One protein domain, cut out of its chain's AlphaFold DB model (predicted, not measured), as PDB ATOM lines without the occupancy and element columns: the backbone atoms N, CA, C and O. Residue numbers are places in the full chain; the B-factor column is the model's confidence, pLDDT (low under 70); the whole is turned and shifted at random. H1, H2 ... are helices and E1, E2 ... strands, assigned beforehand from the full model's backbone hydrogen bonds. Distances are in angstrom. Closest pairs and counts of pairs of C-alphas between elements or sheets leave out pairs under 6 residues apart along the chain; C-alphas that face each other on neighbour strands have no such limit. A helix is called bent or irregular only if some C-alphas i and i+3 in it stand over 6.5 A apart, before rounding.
ATOM      1  N   SER A   2     151.207 -75.206 233.770       93.00
ATOM      2  CA  SER A   2     151.029 -75.619 235.175       93.00
ATOM      3  C   SER A   2     150.233 -76.917 235.352       93.00
ATOM      4  O   SER A   2     150.589 -77.722 236.203       93.00
ATOM      5  N   GLU A   3     149.205 -77.151 234.530       95.62
ATOM      6  CA  GLU A   3     148.432 -78.402 234.553       95.62
ATOM      7  C   GLU A   3     149.269 -79.633 234.181       95.62
ATOM      8  O   GLU A   3     149.232 -80.639 234.878       95.62
ATOM      9  N   ASP A   4     150.075 -79.543 233.120       97.25
ATOM     10  CA  ASP A   4     150.933 -80.650 232.681       97.25
ATOM     11  C   ASP A   4     152.013 -80.969 233.732       97.25
ATOM     12  O   ASP A   4     152.293 -82.133 234.006       97.25
ATOM     13  N   ILE A   5     152.570 -79.935 234.378       97.88
ATOM     14  CA  ILE A   5     153.501 -80.086 235.508       97.88
ATOM     15  C   ILE A   5     152.805 -80.768 236.689       97.88
ATOM     16  O   ILE A   5     153.376 -81.668 237.303       97.88
ATOM     17  N   ARG A   6     151.565 -80.359 236.994       98.38
ATOM     18  CA  ARG A   6     150.779 -80.946 238.081       98.38
ATOM     19  C   ARG A   6     150.524 -82.418 237.884       98.38
ATOM     20  O   ARG A   6     150.719 -83.207 238.807       98.38
ATOM     21  N   LYS A   7     150.112 -82.771 236.674       98.12
ATOM     22  CA  LYS A   7     149.903 -84.153 236.286       98.12
ATOM     23  C   LYS A   7     151.172 -84.981 236.506       98.12
ATOM     24  O   LYS A   7     151.095 -86.006 237.169       98.12
ATOM     25  N   ALA A   8     152.329 -84.501 236.044       97.62
ATOM     26  CA  ALA A   8     153.585 -85.235 236.171       97.62
ATOM     27  C   ALA A   8     153.958 -85.548 237.631       97.62
ATOM     28  O   ALA A   8     154.212 -86.707 237.952       97.62
ATOM     29  N   TYR A   9     153.940 -84.556 238.536       96.75
ATOM     30  CA  TYR A   9     154.273 -84.841 239.940       96.75
ATOM     31  C   TYR A   9     153.220 -85.725 240.621       96.75
ATOM     32  O   TYR A   9     153.584 -86.611 241.390       96.75
ATOM     33  N   SER A  10     151.937 -85.537 240.291       98.00
ATOM     34  CA  SER A  10     150.852 -86.343 240.868       98.00
ATOM     35  C   SER A  10     150.969 -87.808 240.440       98.00
ATOM     36  O   SER A  10     150.751 -88.710 241.246       98.00
ATOM     37  N   ASP A  11     151.351 -88.066 239.188       97.31
ATOM     38  CA  ASP A  11     151.555 -89.419 238.670       97.31
ATOM     39  C   ASP A  11     152.720 -90.127 239.393       97.31
ATOM     40  O   ASP A  11     152.598 -91.308 239.741       97.31
ATOM     41  N   PHE A  12     153.822 -89.419 239.684       96.94
ATOM     42  CA  PHE A  12     154.920 -89.963 240.496       96.94
ATOM     43  C   PHE A  12     154.472 -90.290 241.917       96.94
ATOM     44  O   PHE A  12     154.654 -91.423 242.362       96.94
ATOM     45  N   GLU A  13     153.864 -89.324 242.608       97.44
ATOM     46  CA  GLU A  13     153.399 -89.480 243.990       97.44
ATOM     47  C   GLU A  13     152.448 -90.668 244.115       97.44
ATOM     48  O   GLU A  13     152.696 -91.582 244.900       97.44
ATOM     49  N   ASN A  14     151.416 -90.719 243.271       98.12
ATOM     50  CA  ASN A  14     150.460 -91.822 243.258       98.12
ATOM     51  C   ASN A  14     151.149 -93.165 243.004       98.12
ATOM     52  O   ASN A  14     150.864 -94.148 243.688       98.12
ATOM     53  N   THR A  15     152.072 -93.223 242.040       96.31
ATOM     54  CA  THR A  15     152.799 -94.462 241.741       96.31
ATOM     55  C   THR A  15     153.610 -94.935 242.946       96.31
ATOM     56  O   THR A  15     153.544 -96.110 243.304       96.31
ATOM     57  N   PHE A  16     154.364 -94.044 243.587       96.12
ATOM     58  CA  PHE A  16     155.243 -94.418 244.694       96.12
ATOM     59  C   PHE A  16     154.455 -94.762 245.955       96.12
ATOM     60  O   PHE A  16     154.736 -95.789 246.570       96.12
ATOM     61  N   PHE A  17     153.403 -94.005 246.276       97.62
ATOM     62  CA  PHE A  17     152.526 -94.329 247.401       97.62
ATOM     63  C   PHE A  17     151.823 -95.676 247.222       97.62
ATOM     64  O   PHE A  17     151.762 -96.459 248.168       97.62
ATOM     65  N   ASN A  18     151.365 -95.998 246.009       97.94
ATOM     66  CA  ASN A  18     150.736 -97.292 245.734       97.94
ATOM     67  C   ASN A  18     151.722 -98.465 245.851       97.94
ATOM     68  O   ASN A  18     151.332 -99.564 246.245       97.94
ATOM     69  N   LEU A  19     152.997 -98.253 245.510       96.62
ATOM     70  CA  LEU A  19     154.024 -99.296 245.578       96.62
ATOM     71  C   LEU A  19     154.616 -99.473 246.983       96.62
ATOM     72  O   LEU A  19     155.107-100.567 247.277       96.62
ATOM     73  N   GLN A  20     154.540 -98.453 247.844       97.38
ATOM     74  CA  GLN A  20     155.215 -98.389 249.146       97.38
ATOM     75  C   GLN A  20     155.032 -99.665 249.980       97.38
ATOM     76  O   GLN A  20     156.015-100.302 250.354       97.38
ATOM     77  N   ALA A  21     153.785-100.099 250.186       98.25
ATOM     78  CA  ALA A  21     153.485-101.268 251.016       98.25
ATOM     79  C   ALA A  21     154.151-102.556 250.493       98.25
ATOM     80  O   ALA A  21     154.641-103.376 251.268       98.25
ATOM     81  N   SER A  22     154.206-102.736 249.168       97.94
ATOM     82  CA  SER A  22     154.841-103.911 248.555       97.94
ATOM     83  C   SER A  22     156.365-103.898 248.695       97.94
ATOM     84  O   SER A  22     156.977-104.943 248.935       97.94
ATOM     85  N   VAL A  23     156.974-102.714 248.587       98.31
ATOM     86  CA  VAL A  23     158.420-102.516 248.739       98.31
ATOM     87  C   VAL A  23     158.833-102.787 250.180       98.31
ATOM     88  O   VAL A  23     159.792-103.522 250.421       98.31
ATOM     89  N   GLU A  24     158.077-102.256 251.140       98.31
ATOM     90  CA  GLU A  24     158.307-102.453 252.571       98.31
ATOM     91  C   GLU A  24     158.146-103.919 252.976       98.31
ATOM     92  O   GLU A  24     159.043-104.473 253.611       98.31
ATOM     93  N   ALA A  25     157.071-104.585 252.539       98.38
ATOM     94  CA  ALA A  25     156.866-106.006 252.813       98.38
ATOM     95  C   ALA A  25     158.028-106.858 252.274       98.38
ATOM     96  O   ALA A  25     158.551-107.734 252.968       98.38
ATOM     97  N   ARG A  26     158.495-106.570 251.050       97.94
ATOM     98  CA  ARG A  26     159.644-107.271 250.465       97.94
ATOM     99  C   ARG A  26     160.932-107.005 251.242       97.94
ATOM    100  O   ARG A  26     161.708-107.940 251.458       97.94
ATOM    101  N   ALA A  27     161.162-105.759 251.649       98.31
ATOM    102  CA  ALA A  27     162.328-105.373 252.433       98.31
ATOM    103  C   ALA A  27     162.336-106.055 253.808       98.31
ATOM    104  O   ALA A  27     163.385-106.541 254.229       98.31
ATOM    105  N   GLU A  28     161.181-106.162 254.470       98.44
ATOM    106  CA  GLU A  28     161.047-106.839 255.761       98.44
ATOM    107  C   GLU A  28     161.389-108.331 255.654       98.44
ATOM    108  O   GLU A  28     162.179-108.844 256.452       98.44
ATOM    109  N   THR A  29     160.852-109.031 254.645       98.12
ATOM    110  CA  THR A  29     161.195-110.439 254.389       98.12
ATOM    111  C   THR A  29     162.692-110.602 254.128       98.12
ATOM    112  O   THR A  29     163.345-111.412 254.784       98.12
ATOM    113  N   LEU A  30     163.257-109.788 253.229       98.25
ATOM    114  CA  LEU A  30     164.683-109.845 252.904       98.25
ATOM    115  C   LEU A  30     165.566-109.545 254.112       98.25
ATOM    116  O   LEU A  30     166.628-110.139 254.243       98.25
ATOM    117  N   TYR A  31     165.156-108.633 254.991       98.31
ATOM    118  CA  TYR A  31     165.946-108.274 256.164       98.31
ATOM    119  C   TYR A  31     166.071-109.439 257.148       98.31
ATOM    120  O   TYR A  31     167.159-109.678 257.671       98.31
ATOM    121  N   LYS A  32     164.979-110.186 257.362       98.12
ATOM    122  CA  LYS A  32     164.963-111.377 258.228       98.12
ATOM    123  C   LYS A  32     165.871-112.491 257.697       98.12
ATOM    124  O   LYS A  32     166.457-113.218 258.490       98.12
ATOM    125  N   GLU A  33     165.990-112.614 256.377       97.25
ATOM    126  CA  GLU A  33     166.790-113.654 255.717       97.25
ATOM    127  C   GLU A  33     168.261-113.248 255.533       97.25
ATOM    128  O   GLU A  33     169.176-114.013 255.833       97.25
ATOM    129  N   ASN A  34     168.499-112.046 255.009       97.88
ATOM    130  CA  ASN A  34     169.819-111.524 254.676       97.88
ATOM    131  C   ASN A  34     169.822-109.978 254.699       97.88
ATOM    132  O   ASN A  34     169.491-109.327 253.697       97.88
ATOM    133  N   PRO A  35     170.286-109.362 255.801       98.12
ATOM    134  CA  PRO A  35     170.343-107.907 255.936       98.12
ATOM    135  C   PRO A  35     171.156-107.192 254.847       98.12
ATOM    136  O   PRO A  35     170.864-106.043 254.522       98.12
ATOM    137  N   THR A  36     172.178-107.839 254.278       98.31
ATOM    138  CA  THR A  36     172.975-107.255 253.186       98.31
ATOM    139  C   THR A  36     172.166-107.186 251.895       98.31
ATOM    140  O   THR A  36     172.103-106.119 251.287       98.31
ATOM    141  N   ALA A  37     171.459-108.261 251.541       97.56
ATOM    142  CA  ALA A  37     170.585-108.278 250.368       97.56
ATOM    143  C   ALA A  37     169.431-107.263 250.488       97.56
ATOM    144  O   ALA A  37     169.060-106.627 249.504       97.56
ATOM    145  N   CYS A  38     168.890-107.060 251.696       98.56
ATOM    146  CA  CYS A  38     167.892-106.018 251.953       98.56
ATOM    147  C   CYS A  38     168.441-104.605 251.677       98.56
ATOM    148  O   CYS A  38     167.798-103.821 250.975       98.56
ATOM    149  N   ARG A  39     169.655-104.288 252.159       98.50
ATOM    150  CA  ARG A  39     170.298-102.991 251.880       98.50
ATOM    151  C   ARG A  39     170.512-102.774 250.387       98.50
ATOM    152  O   ARG A  39     170.221-101.691 249.886       98.50
ATOM    153  N   GLU A  40     170.996-103.787 249.673       98.50
ATOM    154  CA  GLU A  40     171.196-103.712 248.222       98.50
ATOM    155  C   GLU A  40     169.876-103.503 247.476       98.50
ATOM    156  O   GLU A  40     169.801-102.668 246.574       98.50
ATOM    157  N   TYR A  41     168.818-104.210 247.882       98.44
ATOM    158  CA  TYR A  41     167.477-104.049 247.327       98.44
ATOM    159  C   TYR A  41     166.953-102.617 247.492       98.44
ATOM    160  O   TYR A  41     166.587-101.995 246.497       98.44
ATOM    161  N   LEU A  42     166.961-102.077 248.715       98.50
ATOM    162  CA  LEU A  42     166.467-100.723 248.992       98.50
ATOM    163  C   LEU A  42     167.323 -99.642 248.325       98.50
ATOM    164  O   LEU A  42     166.785 -98.654 247.825       98.50
ATOM    165  N   THR A  43     168.643 -99.840 248.267       98.62
ATOM    166  CA  THR A  43     169.560 -98.931 247.564       98.62
ATOM    167  C   THR A  43     169.233 -98.890 246.078       98.62
ATOM    168  O   THR A  43     169.072 -97.812 245.507       98.62
ATOM    169  N   ARG A  44     169.083-100.063 245.449       98.50
ATOM    170  CA  ARG A  44     168.725-100.157 244.034       98.50
ATOM    171  C   ARG A  44     167.358 -99.532 243.767       98.50
ATOM    172  O   ARG A  44     167.269 -98.676 242.897       98.50
ATOM    173  N   TYR A  45     166.338 -99.887 244.548       98.00
ATOM    174  CA  TYR A  45     164.991 -99.323 244.422       98.00
ATOM    175  C   TYR A  45     164.994 -97.790 244.507       98.00
ATOM    176  O   TYR A  45     164.385 -97.120 243.673       98.00
ATOM    177  N   SER A  46     165.715 -97.230 245.482       97.94
ATOM    178  CA  SER A  46     165.797 -95.777 245.676       97.94
ATOM    179  C   SER A  46     166.485 -95.092 244.493       97.94
ATOM    180  O   SER A  46     165.977 -94.100 243.975       97.94
ATOM    181  N   ASN A  47     167.605 -95.650 244.025       98.50
ATOM    182  CA  ASN A  47     168.349 -95.110 242.887       98.50
ATOM    183  C   ASN A  47     167.550 -95.200 241.580       98.50
ATOM    184  O   ASN A  47     167.504 -94.232 240.827       98.50
ATOM    185  N   GLU A  48     166.893 -96.332 241.316       97.56
ATOM    186  CA  GLU A  48     166.045 -96.519 240.132       97.56
ATOM    187  C   GLU A  48     164.855 -95.554 240.141       97.56
ATOM    188  O   GLU A  48     164.557 -94.927 239.124       97.56
ATOM    189  N   THR A  49     164.216 -95.377 241.298       96.94
ATOM    190  CA  THR A  49     163.104 -94.435 241.471       96.94
ATOM    191  C   THR A  49     163.556 -92.998 241.222       96.94
ATOM    192  O   THR A  49     162.929 -92.282 240.440       96.94
ATOM    193  N   ALA A  50     164.678 -92.586 241.816       97.81
ATOM    194  CA  ALA A  50     165.240 -91.254 241.612       97.81
ATOM    195  C   ALA A  50     165.629 -91.015 240.145       97.81
ATOM    196  O   ALA A  50     165.284 -89.981 239.572       97.81
ATOM    197  N   GLN A  51     166.297 -91.982 239.511       98.50
ATOM    198  CA  GLN A  51     166.712 -91.861 238.116       98.50
ATOM    199  C   GLN A  51     165.512 -91.787 237.169       98.50
ATOM    200  O   GLN A  51     165.531 -90.997 236.224       98.50
ATOM    201  N   ARG A  52     164.454 -92.566 237.427       97.12
ATOM    202  CA  ARG A  52     163.202 -92.482 236.667       97.12
ATOM    203  C   ARG A  52     162.611 -91.078 236.737       97.12
ATOM    204  O   ARG A  52     162.309 -90.510 235.697       97.12
ATOM    205  N   VAL A  53     162.499 -90.509 237.938       98.12
ATOM    206  CA  VAL A  53     161.973 -89.148 238.125       98.12
ATOM    207  C   VAL A  53     162.795 -88.137 237.322       98.12
ATOM    208  O   VAL A  53     162.222 -87.335 236.595       98.12
ATOM    209  N   VAL A  54     164.128 -88.202 237.390       98.44
ATOM    210  CA  VAL A  54     165.007 -87.309 236.613       98.44
ATOM    211  C   VAL A  54     164.763 -87.442 235.108       98.44
ATOM    212  O   VAL A  54     164.602 -86.432 234.426       98.44
ATOM    213  N   ASN A  55     164.716 -88.670 234.589       98.50
ATOM    214  CA  ASN A  55     164.500 -88.918 233.163       98.50
ATOM    215  C   ASN A  55     163.136 -88.392 232.697       98.50
ATOM    216  O   ASN A  55     163.048 -87.708 231.678       98.50
ATOM    217  N   ASP A  56     162.086 -88.674 233.464       97.94
ATOM    218  CA  ASP A  56     160.723 -88.282 233.123       97.94
ATOM    219  C   ASP A  56     160.539 -86.752 233.222       97.94
ATOM    220  O   ASP A  56     159.825 -86.163 232.410       97.94
ATOM    221  N   TRP A  57     161.239 -86.068 234.139       98.44
ATOM    222  CA  TRP A  57     161.270 -84.598 234.181       98.44
ATOM    223  C   TRP A  57     161.976 -83.977 232.977       98.44
ATOM    224  O   TRP A  57     161.510 -82.954 232.476       98.44
ATOM    225  N   TRP A  58     163.063 -84.579 232.489       98.56
ATOM    226  CA  TRP A  58     163.703 -84.124 231.251       98.56
ATOM    227  C   TRP A  58     162.777 -84.298 230.046       98.56
ATOM    228  O   TRP A  58     162.584 -83.350 229.287       98.56
ATOM    229  N   ALA A  59     162.113 -85.451 229.927       98.31
ATOM    230  CA  ALA A  59     161.124 -85.678 228.875       98.31
ATOM    231  C   ALA A  59     159.944 -84.691 228.962       98.31
ATOM    232  O   ALA A  59     159.455 -84.193 227.944       98.31
ATOM    233  N   LEU A  60     159.496 -84.362 230.179       98.19
ATOM    234  CA  LEU A  60     158.477 -83.340 230.383       98.19
ATOM    235  C   LEU A  60     158.979 -81.956 229.958       98.19
ATOM    236  O   LEU A  60     158.229 -81.223 229.321       98.19
ATOM    237  N   ALA A  61     160.215 -81.582 230.288       97.94
ATOM    238  CA  ALA A  61     160.786 -80.302 229.879       97.94
ATOM    239  C   ALA A  61     160.785 -80.155 228.350       97.94
ATOM    240  O   ALA A  61     160.295 -79.142 227.841       97.94
ATOM    241  N   ASP A  62     161.223 -81.189 227.628       97.50
ATOM    242  CA  ASP A  62     161.181 -81.224 226.162       97.50
ATOM    243  C   ASP A  62     159.748 -81.030 225.643       97.50
ATOM    244  O   ASP A  62     159.488 -80.173 224.792       97.50
ATOM    245  N   TYR A  63     158.786 -81.762 226.213       97.00
ATOM    246  CA  TYR A  63     157.370 -81.635 225.862       97.00
ATOM    247  C   TYR A  63     156.821 -80.222 226.104       97.00
ATOM    248  O   TYR A  63     156.137 -79.657 225.244       97.00
ATOM    249  N   LEU A  64     157.114 -79.631 227.264       97.12
ATOM    250  CA  LEU A  64     156.612 -78.313 227.647       97.12
ATOM    251  C   LEU A  64     157.172 -77.211 226.751       97.12
ATOM    252  O   LEU A  64     156.417 -76.316 226.373       97.12
ATOM    253  N   ILE A  65     158.455 -77.280 226.390       96.06
ATOM    254  CA  ILE A  65     159.084 -76.302 225.497       96.06
ATOM    255  C   ILE A  65     158.395 -76.319 224.134       96.06
ATOM    256  O   ILE A  65     158.039 -75.258 223.631       96.06
ATOM    257  N   VAL A  66     158.157 -77.498 223.554       95.25
ATOM    258  CA  VAL A  66     157.469 -77.626 222.257       95.25
ATOM    259  C   VAL A  66     156.025 -77.124 222.354       95.25
ATOM    260  O   VAL A  66     155.568 -76.334 221.520       95.25
ATOM    261  N   LYS A  67     155.302 -77.545 223.396       96.25
ATOM    262  CA  LYS A  67     153.887 -77.211 223.577       96.25
ATOM    263  C   LYS A  67     153.662 -75.729 223.847       96.25
ATOM    264  O   LYS A  67     152.717 -75.177 223.303       96.25
ATOM    265  N   TYR A  68     154.499 -75.083 224.654       95.88
ATOM    266  CA  TYR A  68     154.272 -73.712 225.135       95.88
ATOM    267  C   TYR A  68     155.223 -72.664 224.532       95.88
ATOM    268  O   TYR A  68     155.417 -71.588 225.101       95.88
ATOM    269  N   ASN A  69     155.844 -72.975 223.391       93.81
ATOM    270  CA  ASN A  69     156.792 -72.092 222.715       93.81
ATOM    271  C   ASN A  69     156.149 -70.764 222.269       93.81
ATOM    272  O   ASN A  69     155.042 -70.758 221.732       93.81
ATOM    273  N   ASP A  70     156.883 -69.659 222.439       91.69
ATOM    274  CA  ASP A  70     156.570 -68.340 221.859       91.69
ATOM    275  C   ASP A  70     155.163 -67.803 222.202       91.69
ATOM    276  O   ASP A  70     154.476 -67.188 221.391       91.69
ATOM    277  N   GLY A  71     154.685 -68.082 223.421       89.38
ATOM    278  CA  GLY A  71     153.361 -67.640 223.880       89.38
ATOM    279  C   GLY A  71     152.185 -68.385 223.238       89.38
ATOM    280  O   GLY A  71     151.029 -68.029 223.478       89.38
ATOM    281  N   TYR A  72     152.462 -69.429 222.458       93.50
ATOM    282  CA  TYR A  72     151.454 -70.308 221.888       93.50
ATOM    283  C   TYR A  72     151.218 -71.543 222.754       93.50
ATOM    284  O   TYR A  72     152.023 -71.915 223.601       93.50
ATOM    285  N   VAL A  73     150.101 -72.208 222.485       95.44
ATOM    286  CA  VAL A  73     149.848 -73.592 222.867       95.44
ATOM    287  C   VAL A  73     149.759 -74.406 221.577       95.44
ATOM    288  O   VAL A  73     148.798 -74.270 220.816       95.44
ATOM    289  N   ASN A  74     150.793 -75.202 221.315       95.25
ATOM    290  CA  ASN A  74     150.916 -76.102 220.175       95.25
ATOM    291  C   ASN A  74     150.425 -77.496 220.572       95.25
ATOM    292  O   ASN A  74     151.023 -78.153 221.427       95.25
ATOM    293  N   VAL A  75     149.352 -77.951 219.937       92.69
ATOM    294  CA  VAL A  75     148.812 -79.309 220.076       92.69
ATOM    295  C   VAL A  75     148.643 -79.932 218.684       92.69
ATOM    296  O   VAL A  75     148.670 -79.198 217.693       92.69
ATOM    297  N   PRO A  76     148.503 -81.263 218.557       90.94
ATOM    298  CA  PRO A  76     148.339 -81.913 217.253       90.94
ATOM    299  C   PRO A  76     147.181 -81.349 216.413       90.94
ATOM    300  O   PRO A  76     147.265 -81.316 215.189       90.94
ATOM    301  N   GLU A  77     146.124 -80.864 217.065       92.75
ATOM    302  CA  GLU A  77     144.933 -80.289 216.433       92.75
ATOM    303  C   GLU A  77     145.165 -78.872 215.885       92.75
ATOM    304  O   GLU A  77     144.349 -78.362 215.117       92.75
ATOM    305  N   GLY A  78     146.266 -78.222 216.270       91.25
ATOM    306  CA  GLY A  78     146.626 -76.888 215.811       91.25
ATOM    307  C   GLY A  78     147.321 -76.031 216.867       91.25
ATOM    308  O   GLY A  78     147.665 -76.461 217.968       91.25
ATOM    309  N   ARG A  79     147.535 -74.764 216.512       92.62
ATOM    310  CA  ARG A  79     148.197 -73.759 217.349       92.62
ATOM    311  C   ARG A  79     147.183 -72.723 217.826       92.62
ATOM    312  O   ARG A  79     146.421 -72.198 217.019       92.62
ATOM    313  N   SER A  80     147.221 -72.377 219.111       93.81
ATOM    314  CA  SER A  80     146.417 -71.287 219.687       93.81
ATOM    315  C   SER A  80     147.289 -70.276 220.431       93.81
ATOM    316  O   SER A  80     148.296 -70.649 221.025       93.81
ATOM    317  N   ALA A  81     146.921 -68.995 220.381       92.19
ATOM    318  CA  ALA A  81     147.565 -67.920 221.137       92.19
ATOM    319  C   ALA A  81     146.579 -67.406 222.196       92.19
ATOM    320  O   ALA A  81     145.718 -66.590 221.865       92.19
ATOM    321  N   PRO A  82     146.654 -67.879 223.452       87.94
ATOM    322  CA  PRO A  82     145.725 -67.443 224.494       87.94
ATOM    323  C   PRO A  82     145.875 -65.952 224.838       87.94
ATOM    324  O   PRO A  82     144.929 -65.342 225.331       87.94
ATOM    325  N   GLY A  83     147.037 -65.356 224.547       88.44
ATOM    326  CA  GLY A  83     147.330 -63.963 224.872       88.44
ATOM    327  C   GLY A  83     147.442 -63.720 226.379       88.44
ATOM    328  O   GLY A  83     147.479 -64.651 227.185       88.44
ATOM    329  N   TYR A  84     147.524 -62.448 226.763       89.94
ATOM    330  CA  TYR A  84     147.541 -62.056 228.171       89.94
ATOM    331  C   TYR A  84     146.122 -62.010 228.756       89.94
ATOM    332  O   TYR A  84     145.176 -61.677 228.034       89.94
ATOM    333  N   PRO A  85     145.959 -62.265 230.068       91.50
ATOM    334  CA  PRO A  85     144.681 -62.098 230.750       91.50
ATOM    335  C   PRO A  85     144.093 -60.697 230.541       91.50
ATOM    336  O   PRO A  85     144.801 -59.690 230.632       91.50
ATOM    337  N   LYS A  86     142.777 -60.625 230.307       91.75
ATOM    338  CA  LYS A  86     142.077 -59.359 230.037       91.75
ATOM    339  C   LYS A  86     142.259 -58.338 231.162       91.75
ATOM    340  O   LYS A  86     142.523 -57.175 230.892       91.75
ATOM    341  N   GLU A  87     142.157 -58.776 232.411       94.75
ATOM    342  CA  GLU A  87     142.368 -57.933 233.594       94.75
ATOM    343  C   GLU A  87     143.741 -57.252 233.609       94.75
ATOM    344  O   GLU A  87     143.844 -56.066 233.921       94.75
ATOM    345  N   TRP A  88     144.790 -57.969 233.196       93.81
ATOM    346  CA  TRP A  88     146.132 -57.416 233.089       93.81
ATOM    347  C   TRP A  88     146.211 -56.392 231.955       93.81
ATOM    348  O   TRP A  88     146.723 -55.292 232.161       93.81
ATOM    349  N   LEU A  89     145.641 -56.714 230.788       93.62
ATOM    350  CA  LEU A  89     145.568 -55.797 229.645       93.62
ATOM    351  C   LEU A  89     144.842 -54.490 230.008       93.62
ATOM    352  O   LEU A  89     145.313 -53.402 229.672       93.62
ATOM    353  N   ASP A  90     143.732 -54.588 230.740       93.75
ATOM    354  CA  ASP A  90     142.955 -53.439 231.203       93.75
ATOM    355  C   ASP A  90     143.750 -52.582 232.207       93.75
ATOM    356  O   ASP A  90     143.749 -51.343 232.102       93.75
ATOM    357  N   ALA A  91     144.459 -53.229 233.145       95.25
ATOM    358  CA  ALA A  91     145.274 -52.585 234.176       95.25
ATOM    359  C   ALA A  91     146.451 -51.793 233.586       95.25
ATOM    360  O   ALA A  91     146.720 -50.676 234.023       95.25
ATOM    361  N   VAL A  92     147.107 -52.326 232.551       94.00
ATOM    362  CA  VAL A  92     148.212 -51.632 231.863       94.00
ATOM    363  C   VAL A  92     147.732 -50.654 230.786       94.00
ATOM    364  O   VAL A  92     148.538 -50.018 230.113       94.00
ATOM    365  N   GLY A  93     146.415 -50.515 230.604       91.38
ATOM    366  CA  GLY A  93     145.836 -49.617 229.610       91.38
ATOM    367  C   GLY A  93     146.128 -50.021 228.165       91.38
ATOM    368  O   GLY A  93     146.146 -49.160 227.281       91.38
TER     369      GLY A  93
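What this domain is: This is residues 2 to 93 of the 102 residues of an uncharacterized protein of marine sediment metagenome (UniProt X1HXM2). A long helical hairpin, H1 and H2, has a strand hairpin, E1 and E2, at one end; H3 follows and sticks out. The 92 printed residues are mostly helix. The whole is extended, 71 by 25 by 22 A, radius of gyration of the C-alphas 21.4 A.

How they stand to each other: H1, residues 2 to 33, one helix by its hydrogen bonds, is bent: C-alphas 18 and 21 are 7.2 A apart. Arm H1a, up to residue 18, touches residues 53 to 64 of H2, residues 35 to 67; C-alphas 12 and 53 are closest, 7.5 A. Arm H1b, from residue 21, and H2 make a hairpin, C-alphas 30 and 38 closest, 5.1 A. E1, residues 73 to 75, and E2, 78 to 80, are antiparallel; N 73 and O 80, 2.8 A apart, are within hydrogen-bond range, as is every O i to N i+4 pair inside H1a, inside H1b, inside H2 and inside H3, residues 86 to 91.

Where its parts are: C-alpha 2 is at (151.029, -75.619, 235.175). H2 spans 47.5 A. H3, residues 86 to 91, ends at (145.274, -52.585, 234.176).

The domain as a whole: The printed part has no cut and no pLDDT under 70.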